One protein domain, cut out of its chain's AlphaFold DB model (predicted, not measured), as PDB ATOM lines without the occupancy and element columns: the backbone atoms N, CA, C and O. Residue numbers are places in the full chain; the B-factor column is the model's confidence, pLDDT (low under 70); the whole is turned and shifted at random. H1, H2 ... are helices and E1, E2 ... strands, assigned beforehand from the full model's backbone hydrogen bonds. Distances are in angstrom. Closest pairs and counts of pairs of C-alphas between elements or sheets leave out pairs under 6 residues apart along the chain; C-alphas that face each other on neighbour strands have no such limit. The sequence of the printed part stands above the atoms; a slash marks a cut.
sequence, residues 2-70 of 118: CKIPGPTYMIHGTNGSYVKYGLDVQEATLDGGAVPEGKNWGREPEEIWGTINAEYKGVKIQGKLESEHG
ATOM      1  N   CYS A   2      -4.568 -32.029 -39.476       52.72
ATOM      2  CA  CYS A   2      -3.171 -31.643 -39.688       52.72
ATOM      3  C   CYS A   2      -2.345 -31.977 -38.437       52.72
ATOM      4  O   CYS A   2      -2.805 -31.732 -37.327       52.72
ATOM      5  N   LYS A   3      -1.139 -32.535 -38.604       77.38
ATOM      6  CA  LYS A   3      -0.266 -32.892 -37.467       77.38
ATOM      7  C   LYS A   3       0.327 -31.670 -36.761       77.38
ATOM      8  O   LYS A   3       0.676 -31.761 -35.593       77.38
ATOM      9  N   ILE A   4       0.440 -30.551 -37.474       81.94
ATOM     10  CA  ILE A   4       0.850 -29.258 -36.932       81.94
ATOM     11  C   ILE A   4      -0.254 -28.269 -37.313       81.94
ATOM     12  O   ILE A   4      -0.426 -28.002 -38.505       81.94
ATOM     13  N   PRO A   5      -1.057 -27.780 -36.358       84.81
ATOM     14  CA  PRO A   5      -2.131 -26.853 -36.673       84.81
ATOM     15  C   PRO A   5      -1.559 -25.540 -37.219       84.81
ATOM     16  O   PRO A   5      -0.577 -25.006 -36.703       84.81
ATOM     17  N   GLY A   6      -2.176 -25.039 -38.288       91.94
ATOM     18  CA  GLY A   6      -1.947 -23.682 -38.771       91.94
ATOM     19  C   GLY A   6      -2.701 -22.648 -37.925       91.94
ATOM     20  O   GLY A   6      -3.352 -23.008 -36.941       91.94
ATOM     21  N   PRO A   7      -2.629 -21.363 -38.298       95.25
ATOM     22  CA  PRO A   7      -3.448 -20.329 -37.674       95.25
ATOM     23  C   PRO A   7      -4.941 -20.603 -37.887       95.25
ATOM     24  O   PRO A   7      -5.363 -20.974 -38.981       95.25
ATOM     25  N   THR A   8      -5.734 -20.384 -36.838       95.69
ATOM     26  CA  THR A   8      -7.203 -20.463 -36.867       95.69
ATOM     27  C   THR A   8      -7.779 -19.333 -37.712       95.69
ATOM     28  O   THR A   8      -8.698 -19.546 -38.496       95.69
ATOM     29  N   TYR A   9      -7.192 -18.139 -37.589       97.25
ATOM     30  CA  TYR A   9      -7.535 -16.981 -38.404       97.25
ATOM     31  C   TYR A   9      -6.281 -16.358 -39.006       97.25
ATOM     32  O   TYR A   9      -5.305 -16.098 -38.302       97.25
ATOM     33  N   MET A  10      -6.350 -16.070 -40.304       98.00
ATOM     34  CA  MET A  10      -5.455 -15.162 -41.015       98.00
ATOM     35  C   MET A  10      -6.319 -14.160 -41.765       98.00
ATOM     36  O   MET A  10      -7.028 -14.524 -42.701       98.00
ATOM     37  N   ILE A  11      -6.288 -12.905 -41.334       98.25
ATOM     38  CA  ILE A  11      -7.084 -11.831 -41.921       98.25
ATOM     39  C   ILE A  11      -6.114 -10.792 -42.460       98.25
ATOM     40  O   ILE A  11      -5.292 -10.260 -41.716       98.25
ATOM     41  N   HIS A  12      -6.223 -10.502 -43.753       98.19
ATOM     42  CA  HIS A  12      -5.386  -9.530 -44.442       98.19
ATOM     43  C   HIS A  12      -6.267  -8.450 -45.059       98.19
ATOM     44  O   HIS A  12      -7.198  -8.744 -45.806       98.19
ATOM     45  N   GLY A  13      -5.961  -7.199 -44.738       97.12
ATOM     46  CA  GLY A  13      -6.567  -6.022 -45.341       97.12
ATOM     47  C   GLY A  13      -5.496  -5.115 -45.934       97.12
ATOM     48  O   GLY A  13      -4.300  -5.333 -45.752       97.12
ATOM     49  N   THR A  14      -5.918  -4.050 -46.612       97.25
ATOM     50  CA  THR A  14      -4.985  -3.084 -47.221       97.25
ATOM     51  C   THR A  14      -4.064  -2.419 -46.199       97.25
ATOM     52  O   THR A  14      -2.937  -2.071 -46.531       97.25
ATOM     53  N   ASN A  15      -4.533  -2.265 -44.959       96.75
ATOM     54  CA  ASN A  15      -3.843  -1.505 -43.918       96.75
ATOM     55  C   ASN A  15      -3.290  -2.388 -42.798       96.75
ATOM     56  O   ASN A  15      -2.928  -1.867 -41.747       96.75
ATOM     57  N   GLY A  16      -3.262  -3.711 -42.961       97.62
ATOM     58  CA  GLY A  16      -2.739  -4.570 -41.908       97.62
ATOM     59  C   GLY A  16      -3.127  -6.030 -42.003       97.62
ATOM     60  O   GLY A  16      -3.777  -6.486 -42.942       97.62
ATOM     61  N   SER A  17      -2.685  -6.780 -41.002       98.50
ATOM     62  CA  SER A  17      -2.941  -8.206 -40.859       98.50
ATOM     63  C   SER A  17      -3.206  -8.576 -39.405       98.50
ATOM     64  O   SER A  17      -2.634  -7.984 -38.488       98.50
ATOM     65  N   TYR A  18      -4.043  -9.590 -39.215       98.50
ATOM     66  CA  TYR A  18      -4.333 -10.216 -37.932       98.50
ATOM     67  C   TYR A  18      -4.193 -11.730 -38.067       98.50
ATOM     68  O   TYR A  18      -4.755 -12.330 -38.987       98.50
ATOM     69  N   VAL A  19      -3.430 -12.345 -37.165       98.38
ATOM     70  CA  VAL A  19      -3.211 -13.795 -37.141       98.38
ATOM     71  C   VAL A  19      -3.486 -14.322 -35.739       98.38
ATOM     72  O   VAL A  19      -2.870 -13.861 -34.781       98.38
ATOM     73  N   LYS A  20      -4.375 -15.311 -35.615       97.81
ATOM     74  CA  LYS A  20      -4.725 -15.953 -34.339       97.81
ATOM     75  C   LYS A  20      -4.540 -17.461 -34.428       97.81
ATOM     76  O   LYS A  20      -4.881 -18.074 -35.437       97.81
ATOM     77  N   TYR A  21      -4.048 -18.045 -33.343       95.81
ATOM     78  CA  TYR A  21      -3.936 -19.488 -33.144       95.81
ATOM     79  C   TYR A  21      -4.848 -19.938 -32.000       95.81
ATOM     80  O   TYR A  21      -5.289 -19.126 -31.188       95.81
ATOM     81  N   GLY A  22      -5.102 -21.244 -31.924       93.69
ATOM     82  CA  GLY A  22      -5.926 -21.835 -30.870       93.69
ATOM     83  C   GLY A  22      -7.428 -21.690 -31.114       93.69
ATOM     84  O   GLY A  22      -7.872 -21.033 -32.059       93.69
ATOM     85  N   LEU A  23      -8.201 -22.354 -30.262       94.06
ATOM     86  CA  LEU A  23      -9.661 -22.344 -30.258       94.06
ATOM     87  C   LEU A  23     -10.166 -21.612 -29.010       94.06
ATOM     88  O   LEU A  23      -9.393 -21.385 -28.079       94.06
ATOM     89  N   ASP A  24     -11.453 -21.269 -29.013       96.50
ATOM     90  CA  ASP A  24     -12.153 -20.775 -27.825       96.50
ATOM     91  C   ASP A  24     -12.023 -21.783 -26.661       96.50
ATOM     92  O   ASP A  24     -11.984 -22.999 -26.864       96.50
ATOM     93  N   VAL A  25     -11.919 -21.267 -25.433       96.88
ATOM     94  CA  VAL A  25     -11.637 -22.070 -24.230       96.88
ATOM     95  C   VAL A  25     -12.887 -22.658 -23.566       96.88
ATOM     96  O   VAL A  25     -12.759 -23.516 -22.691       96.88
ATOM     97  N   GLN A  26     -14.090 -22.199 -23.924       97.50
ATOM     98  CA  GLN A  26     -15.322 -22.499 -23.192       97.50
ATOM     99  C   GLN A  26     -15.714 -23.968 -23.301       97.50
ATOM    100  O   GLN A  26     -16.110 -24.536 -22.291       97.50
ATOM    101  N   GLU A  27     -15.578 -24.599 -24.473       96.81
ATOM    102  CA  GLU A  27     -15.913 -26.024 -24.646       96.81
ATOM    103  C   GLU A  27     -15.079 -26.897 -23.698       96.81
ATOM    104  O   GLU A  27     -15.630 -27.579 -22.839       96.81
ATOM    105  N   ALA A  28     -13.748 -26.760 -23.739       95.62
ATOM    106  CA  ALA A  28     -12.851 -27.490 -22.845       95.62
ATOM    107  C   ALA A  28     -13.090 -27.163 -21.356       95.62
ATOM    108  O   ALA A  28     -12.931 -28.022 -20.489       95.62
ATOM    109  N   THR A  29     -13.475 -25.922 -21.048       96.00
ATOM    110  CA  THR A  29     -13.780 -25.490 -19.677       96.00
ATOM    111  C   THR A  29     -15.080 -26.124 -19.162       96.00
ATOM    112  O   THR A  29     -15.119 -26.605 -18.028       96.00
ATOM    113  N   LEU A  30     -16.124 -26.174 -19.995       97.00
ATOM    114  CA  LEU A  30     -17.397 -26.843 -19.702       97.00
ATOM    115  C   LEU A  30     -17.224 -28.361 -19.578       97.00
ATOM    116  O   LEU A  30     -17.753 -28.949 -18.637       97.00
ATOM    117  N   ASP A  31     -16.436 -28.981 -20.458       96.94
ATOM    118  CA  ASP A  31     -16.091 -30.407 -20.382       96.94
ATOM    119  C   ASP A  31     -15.357 -30.749 -19.077       96.94
ATOM    120  O   ASP A  31     -15.519 -31.836 -18.519       96.94
ATOM    121  N   GLY A  32     -14.589 -29.792 -18.545       96.50
ATOM    122  CA  GLY A  32     -13.965 -29.862 -17.223       96.50
ATOM    123  C   GLY A  32     -14.938 -29.724 -16.043       96.50
ATOM    124  O   GLY A  32     -14.503 -29.785 -14.893       96.50
ATOM    125  N   GLY A  33     -16.235 -29.537 -16.299       96.50
ATOM    126  CA  GLY A  33     -17.285 -29.407 -15.288       96.50
ATOM    127  C   GLY A  33     -17.435 -28.004 -14.697       96.50
ATOM    128  O   GLY A  33     -18.122 -27.843 -13.687       96.50
ATOM    129  N   ALA A  34     -16.796 -26.990 -15.283       96.06
ATOM    130  CA  ALA A  34     -16.942 -25.620 -14.813       96.06
ATOM    131  C   ALA A  34     -18.336 -25.060 -15.131       96.06
ATOM    132  O   ALA A  34     -18.952 -25.375 -16.149       96.06
ATOM    133  N   VAL A  35     -18.813 -24.173 -14.262       96.06
ATOM    134  CA  VAL A  35     -20.065 -23.437 -14.458       96.06
ATOM    135  C   VAL A  35     -19.755 -22.120 -15.178       96.06
ATOM    136  O   VAL A  35     -18.796 -21.445 -14.795       96.06
ATOM    137  N   PRO A  36     -20.548 -21.720 -16.192       95.19
ATOM    138  CA  PRO A  36     -20.339 -20.473 -16.908       95.19
ATOM    139  C   PRO A  36     -20.749 -19.273 -16.054       95.19
ATOM    140  O   PRO A  36     -21.866 -18.766 -16.166       95.19
ATOM    141  N   GLU A  37     -19.858 -18.825 -15.170       94.44
ATOM    142  CA  GLU A  37     -20.092 -17.738 -14.218       94.44
ATOM    143  C   GLU A  37     -18.853 -16.860 -13.976       94.44
ATOM    144  O   GLU A  37     -17.718 -17.209 -14.296       94.44
ATOM    145  N   GLY A  38     -19.081 -15.685 -13.387       93.69
ATOM    146  CA  GLY A  38     -18.021 -14.737 -13.059       93.69
ATOM    147  C   GLY A  38     -17.534 -13.894 -14.243       93.69
ATOM    148  O   GLY A  38     -17.912 -14.086 -15.396       93.69
ATOM    149  N   LYS A  39     -16.691 -12.903 -13.927       92.94
ATOM    150  CA  LYS A  39     -16.202 -11.899 -14.892       92.94
ATOM    151  C   LYS A  39     -15.124 -12.423 -15.845       92.94
ATOM    152  O   LYS A  39     -14.873 -11.797 -16.863       92.94
ATOM    153  N   ASN A  40     -14.489 -13.543 -15.503       94.56
ATOM    154  CA  ASN A  40     -13.405 -14.143 -16.283       94.56
ATOM    155  C   ASN A  40     -13.879 -15.323 -17.145       94.56
ATOM    156  O   ASN A  40     -13.045 -16.002 -17.738       94.56
ATOM    157  N   TRP A  41     -15.188 -15.600 -17.189       97.06
ATOM    158  CA  TRP A  41     -15.722 -16.630 -18.077       97.06
ATOM    159  C   TRP A  41     -15.348 -16.325 -19.528       97.06
ATOM    160  O   TRP A  41     -15.420 -15.170 -19.942       97.06
ATOM    161  N   GLY A  42     -14.908 -17.352 -20.261       97.31
ATOM    162  CA  GLY A  42     -14.502 -17.230 -21.661       97.31
ATOM    163  C   GLY A  42     -13.253 -16.388 -21.912       97.31
ATOM    164  O   GLY A  42     -12.949 -16.098 -23.067       97.31
ATOM    165  N   ARG A  43     -12.517 -15.991 -20.862       97.62
ATOM    166  CA  ARG A  43     -11.257 -15.268 -21.023       97.62
ATOM    167  C   ARG A  43     -10.191 -16.197 -21.585       97.62
ATOM    168  O   ARG A  43      -9.794 -17.168 -20.942       97.62
ATOM    169  N   GLU A  44      -9.689 -15.856 -22.762       97.69
ATOM    170  CA  GLU A  44      -8.554 -16.555 -23.350       97.69
ATOM    171  C   GLU A  44      -7.234 -16.152 -22.669       97.69
ATOM    172  O   GLU A  44      -7.047 -14.974 -22.340       97.69
ATOM    173  N   PRO A  45      -6.285 -17.087 -22.495       96.62
ATOM    174  CA  PRO A  45      -4.946 -16.761 -22.024       96.62
ATOM    175  C   PRO A  45      -4.106 -16.107 -23.149       96.62
ATOM    176  O   PRO A  45      -4.356 -16.326 -24.341       96.62
ATOM    177  N   GLU A  46      -3.117 -15.281 -22.789       97.19
ATOM    178  CA  GLU A  46      -2.367 -14.420 -23.729       97.19
ATOM    179  C   GLU A  46      -1.648 -15.196 -24.851       97.19
ATOM    180  O   GLU A  46      -1.440 -14.706 -25.973       97.19
ATOM    181  N   GLU A  47      -1.309 -16.455 -24.590       96.25
ATOM    182  CA  GLU A  47      -0.634 -17.336 -25.535       96.25
ATOM    183  C   GLU A  47      -1.448 -17.514 -26.825       96.25
ATOM    184  O   GLU A  47      -0.860 -17.535 -27.913       96.25
ATOM    185  N   ILE A  48      -2.784 -17.553 -26.728       96.19
ATOM    186  CA  ILE A  48      -3.692 -17.753 -27.873       96.19
ATOM    187  C   ILE A  48      -4.349 -16.463 -28.383       96.19
ATOM    188  O   ILE A  48      -5.101 -16.501 -29.362       96.19
ATOM    189  N   TRP A  49      -4.030 -15.319 -27.771       98.25
ATOM    190  CA  TRP A  49      -4.404 -14.014 -28.308       98.25
ATOM    191  C   TRP A  49      -3.817 -13.815 -29.703       98.25
ATOM    192  O   TRP A  49      -2.708 -14.277 -30.018       98.25
ATOM    193  N   GLY A  50      -4.560 -13.100 -30.542       98.25
ATOM    194  CA  GLY A  50      -4.121 -12.812 -31.898       98.25
ATOM    195  C   GLY A  50      -2.997 -11.783 -31.935       98.25
ATOM    196  O   GLY A  50      -2.907 -10.896 -31.092       98.25
ATOM    197  N   THR A  51      -2.141 -11.888 -32.942       98.38
ATOM    198  CA  THR A  51      -1.121 -10.888 -33.252       98.38
ATOM    199  C   THR A  51      -1.648  -9.970 -34.345       98.38
ATOM    200  O   THR A  51      -2.073 -10.441 -35.401       98.38
ATOM    201  N   ILE A  52      -1.585  -8.662 -34.110       98.44
ATOM    202  CA  ILE A  52      -1.976  -7.626 -35.062       98.44
ATOM    203  C   ILE A  52      -0.752  -6.829 -35.517       98.44
ATOM    204  O   ILE A  52       0.160  -6.546 -34.739       98.44
ATOM    205  N   ASN A  53      -0.744  -6.460 -36.793       98.38
ATOM    206  CA  ASN A  53       0.115  -5.420 -37.343       98.38
ATOM    207  C   ASN A  53      -0.715  -4.616 -38.343       98.38
ATOM    208  O   ASN A  53      -1.030  -5.118 -39.424       98.38
ATOM    209  N   ALA A  54      -1.129  -3.414 -37.959       98.06
ATOM    210  CA  ALA A  54      -2.031  -2.587 -38.741       98.06
ATOM    211  C   ALA A  54      -1.748  -1.091 -38.576       98.06
ATOM    212  O   ALA A  54      -1.124  -0.655 -37.609       98.06
ATOM    213  N   GLU A  55      -2.257  -0.296 -39.509       97.81
ATOM    214  CA  GLU A  55      -2.297   1.157 -39.425       97.81
ATOM    215  C   GLU A  55      -3.748   1.645 -39.478       97.81
ATOM    216  O   GLU A  55      -4.515   1.302 -40.381       97.81
ATOM    217  N   TYR A  56      -4.132   2.479 -38.514       93.81
ATOM    218  CA  TYR A  56      -5.452   3.095 -38.466       93.81
ATOM    219  C   TYR A  56      -5.319   4.598 -38.245       93.81
ATOM    220  O   TYR A  56      -4.801   5.039 -37.224       93.81
ATOM    221  N   LYS A  57      -5.786   5.398 -39.213       94.75
ATOM    222  CA  LYS A  57      -5.721   6.873 -39.168       94.75
ATOM    223  C   LYS A  57      -4.305   7.405 -38.862       94.75
ATOM    224  O   LYS A  57      -4.150   8.345 -38.088       94.75
ATOM    225  N   GLY A  58      -3.279   6.784 -39.451       94.81
ATOM    226  CA  GLY A  58      -1.866   7.136 -39.248       94.81
ATOM    227  C   GLY A  58      -1.245   6.613 -37.946       94.81
ATOM    228  O   GLY A  58      -0.066   6.853 -37.694       94.81
ATOM    229  N   VAL A  59      -2.005   5.887 -37.120       96.44
ATOM    230  CA  VAL A  59      -1.504   5.244 -35.900       96.44
ATOM    231  C   VAL A  59      -1.150   3.794 -36.203       96.44
ATOM    232  O   VAL A  59      -2.006   3.021 -36.635       96.44
ATOM    233  N   LYS A  60       0.106   3.418 -35.948       96.38
ATOM    234  CA  LYS A  60       0.567   2.029 -36.055       96.38
ATOM    235  C   LYS A  60       0.180   1.245 -34.805       96.38
ATOM    236  O   LYS A  60       0.478   1.669 -33.692       96.38
ATOM    237  N   ILE A  61      -0.449   0.096 -35.009       96.50
ATOM    238  CA  ILE A  61      -0.874  -0.847 -33.976       96.50
ATOM    239  C   ILE A  61      -0.138  -2.155 -34.246       96.50
ATOM    240  O   ILE A  61      -0.333  -2.778 -35.289       96.50
ATOM    241  N   GLN A  62       0.715  -2.570 -33.314       97.38
ATOM    242  CA  GLN A  62       1.487  -3.799 -33.440       97.38
ATOM    243  C   GLN A  62       1.593  -4.500 -32.089       97.38
ATOM    244  O   GLN A  62       1.913  -3.863 -31.089       97.38
ATOM    245  N   GLY A  63       1.377  -5.814 -32.075       97.31
ATOM    246  CA  GLY A  63       1.558  -6.640 -30.884       97.31
ATOM    247  C   GLY A  63       0.477  -7.699 -30.734       97.31
ATOM    248  O   GLY A  63      -0.208  -8.046 -31.697       97.31
ATOM    249  N   LYS A  64       0.344  -8.219 -29.513       97.81
ATOM    250  CA  LYS A  64      -0.762  -9.089 -29.117       97.81
ATOM    251  C   LYS A  64      -2.008  -8.244 -28.850       97.81
ATOM    252  O   LYS A  64      -1.917  -7.188 -28.230       97.81
ATOM    253  N   LEU A  65      -3.150  -8.706 -29.340       96.94
ATOM    254  CA  LEU A  65      -4.458  -8.105 -29.115       96.94
ATOM    255  C   LEU A  65      -5.253  -9.025 -28.191       96.94
ATOM    256  O   LEU A  65      -5.528 -10.160 -28.581       96.94
ATOM    257  N   GLU A  66      -5.593  -8.534 -26.995       97.75
ATOM    258  CA  GLU A  66      -6.437  -9.265 -26.043       97.75
ATOM    259  C   GLU A  66      -7.745  -9.684 -26.710       97.75
ATOM    260  O   GLU A  66      -8.403  -8.883 -27.375       97.75
ATOM    261  N   SER A  67      -8.071 -10.969 -26.585       97.88
ATOM    262  CA  SER A  67      -9.322 -11.506 -27.102       97.88
ATOM    263  C   SER A  67     -10.479 -11.040 -26.225       97.88
ATOM    264  O   SER A  67     -10.400 -11.104 -24.996       97.88
ATOM    265  N   GLU A  68     -11.579 -10.642 -26.860       97.62
ATOM    266  CA  GLU A  68     -12.860 -10.503 -26.168       97.62
ATOM    267  C   GLU A  68     -13.235 -11.831 -25.498       97.62
ATOM    268  O   GLU A  68     -12.907 -12.913 -25.993       97.62
ATOM    269  N   HIS A  69     -13.926 -11.751 -24.364       97.62
ATOM    270  CA  HIS A  69     -14.380 -12.946 -23.666       97.62
ATOM    271  C   HIS A  69     -15.486 -13.625 -24.477       97.62
ATOM    272  O   HIS A  69     -16.494 -12.998 -24.806       97.62
ATOM    273  N   GLY A  70     -15.314 -14.911 -24.778       97.00
ATOM    274  CA  GLY A  70     -16.373 -15.705 -25.386       97.00
ATOM    275  C   GLY A  70     -17.517 -15.945 -24.399       97.00
ATOM    276  O   GLY A  70     -17.283 -16.209 -23.219       97.00
TER     277      GLY A  70
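What this domain is: This is residues 2 to 70 of the 118 residues of the protein "Oxidoreductase" of Petrimonas sp (UniProt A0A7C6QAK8). This is a sheet of two hairpins side by side, E1 with E2 and E3 with E4, and beyond one end of its strands the chain reaches away through the short helix H1 and a long loop before it returns to E3. H1 is well off the sheet, and the first printed residues, 2 to 5, lead away past the E1 edge. The part printed here has 69 residues with four named strands and one named helix, in the order E1 E2 H1 E3 E4; the sheet's order is E1 - E2 - E3 - E4, all antiparallel. The class is mostly strand, though under half of the residues, 30, are in named elements. The whole is loose, with a radius of gyration of the C-alphas of 14.7 A, and flat, spanning 45 by 34 by 16 A.

How they stand to each other: Start after the first residues, at E1, residues 9 to 13, an edge strand. Its neighbour is E2, residues 16 to 20; the two are an antiparallel hairpin at 176 degrees between directions, and you will find N 11 and O 18 2.9 A apart, within hydrogen-bond range. A tight link of 5 residues leads on to H1, residues 26 to 31, which is not on the sheet, with 0 pairs of C-alphas within 10 A; in it every O i to N i+4 pair is within hydrogen-bond range. The long link brings you to E3, residues 50 to 56, the antiparallel neighbour of E2 at 166 degrees; look for N 17 and O 53, 2.8 A apart, and for C-alphas 16 and 54, which face each other at 3.8 A. E3 forms a hairpin with E4, residues 59 to 65, the other edge strand, antiparallel at 171 degrees, with N 54 and O 61 2.9 A apart. E1 and E4 are apart, and H1 is apart from both.

Where its parts are: Find C-alpha 9 at (-7.535, -16.981, -38.404), where E1 begins; it runs 13.0 A, and E2 runs 13.8 A. H1 begins at C-alpha 26, (-15.322, -22.499, -23.192), and is 8.4 A long. E3 is 17.3 A long and E4 15.3 A, ending at C-alpha 65, (-4.458, -8.105, -29.115).

The domain as a whole: The C-alphas of Gly 33 and Gly 58, the two farthest apart, are 46.3 A from each other. The printed part has no cut, and the link from H1 to E3, residues 32 to 49, is long, while the other links are tight. The mean pLDDT of the printed part is 95.4, and residue 2 is under 70.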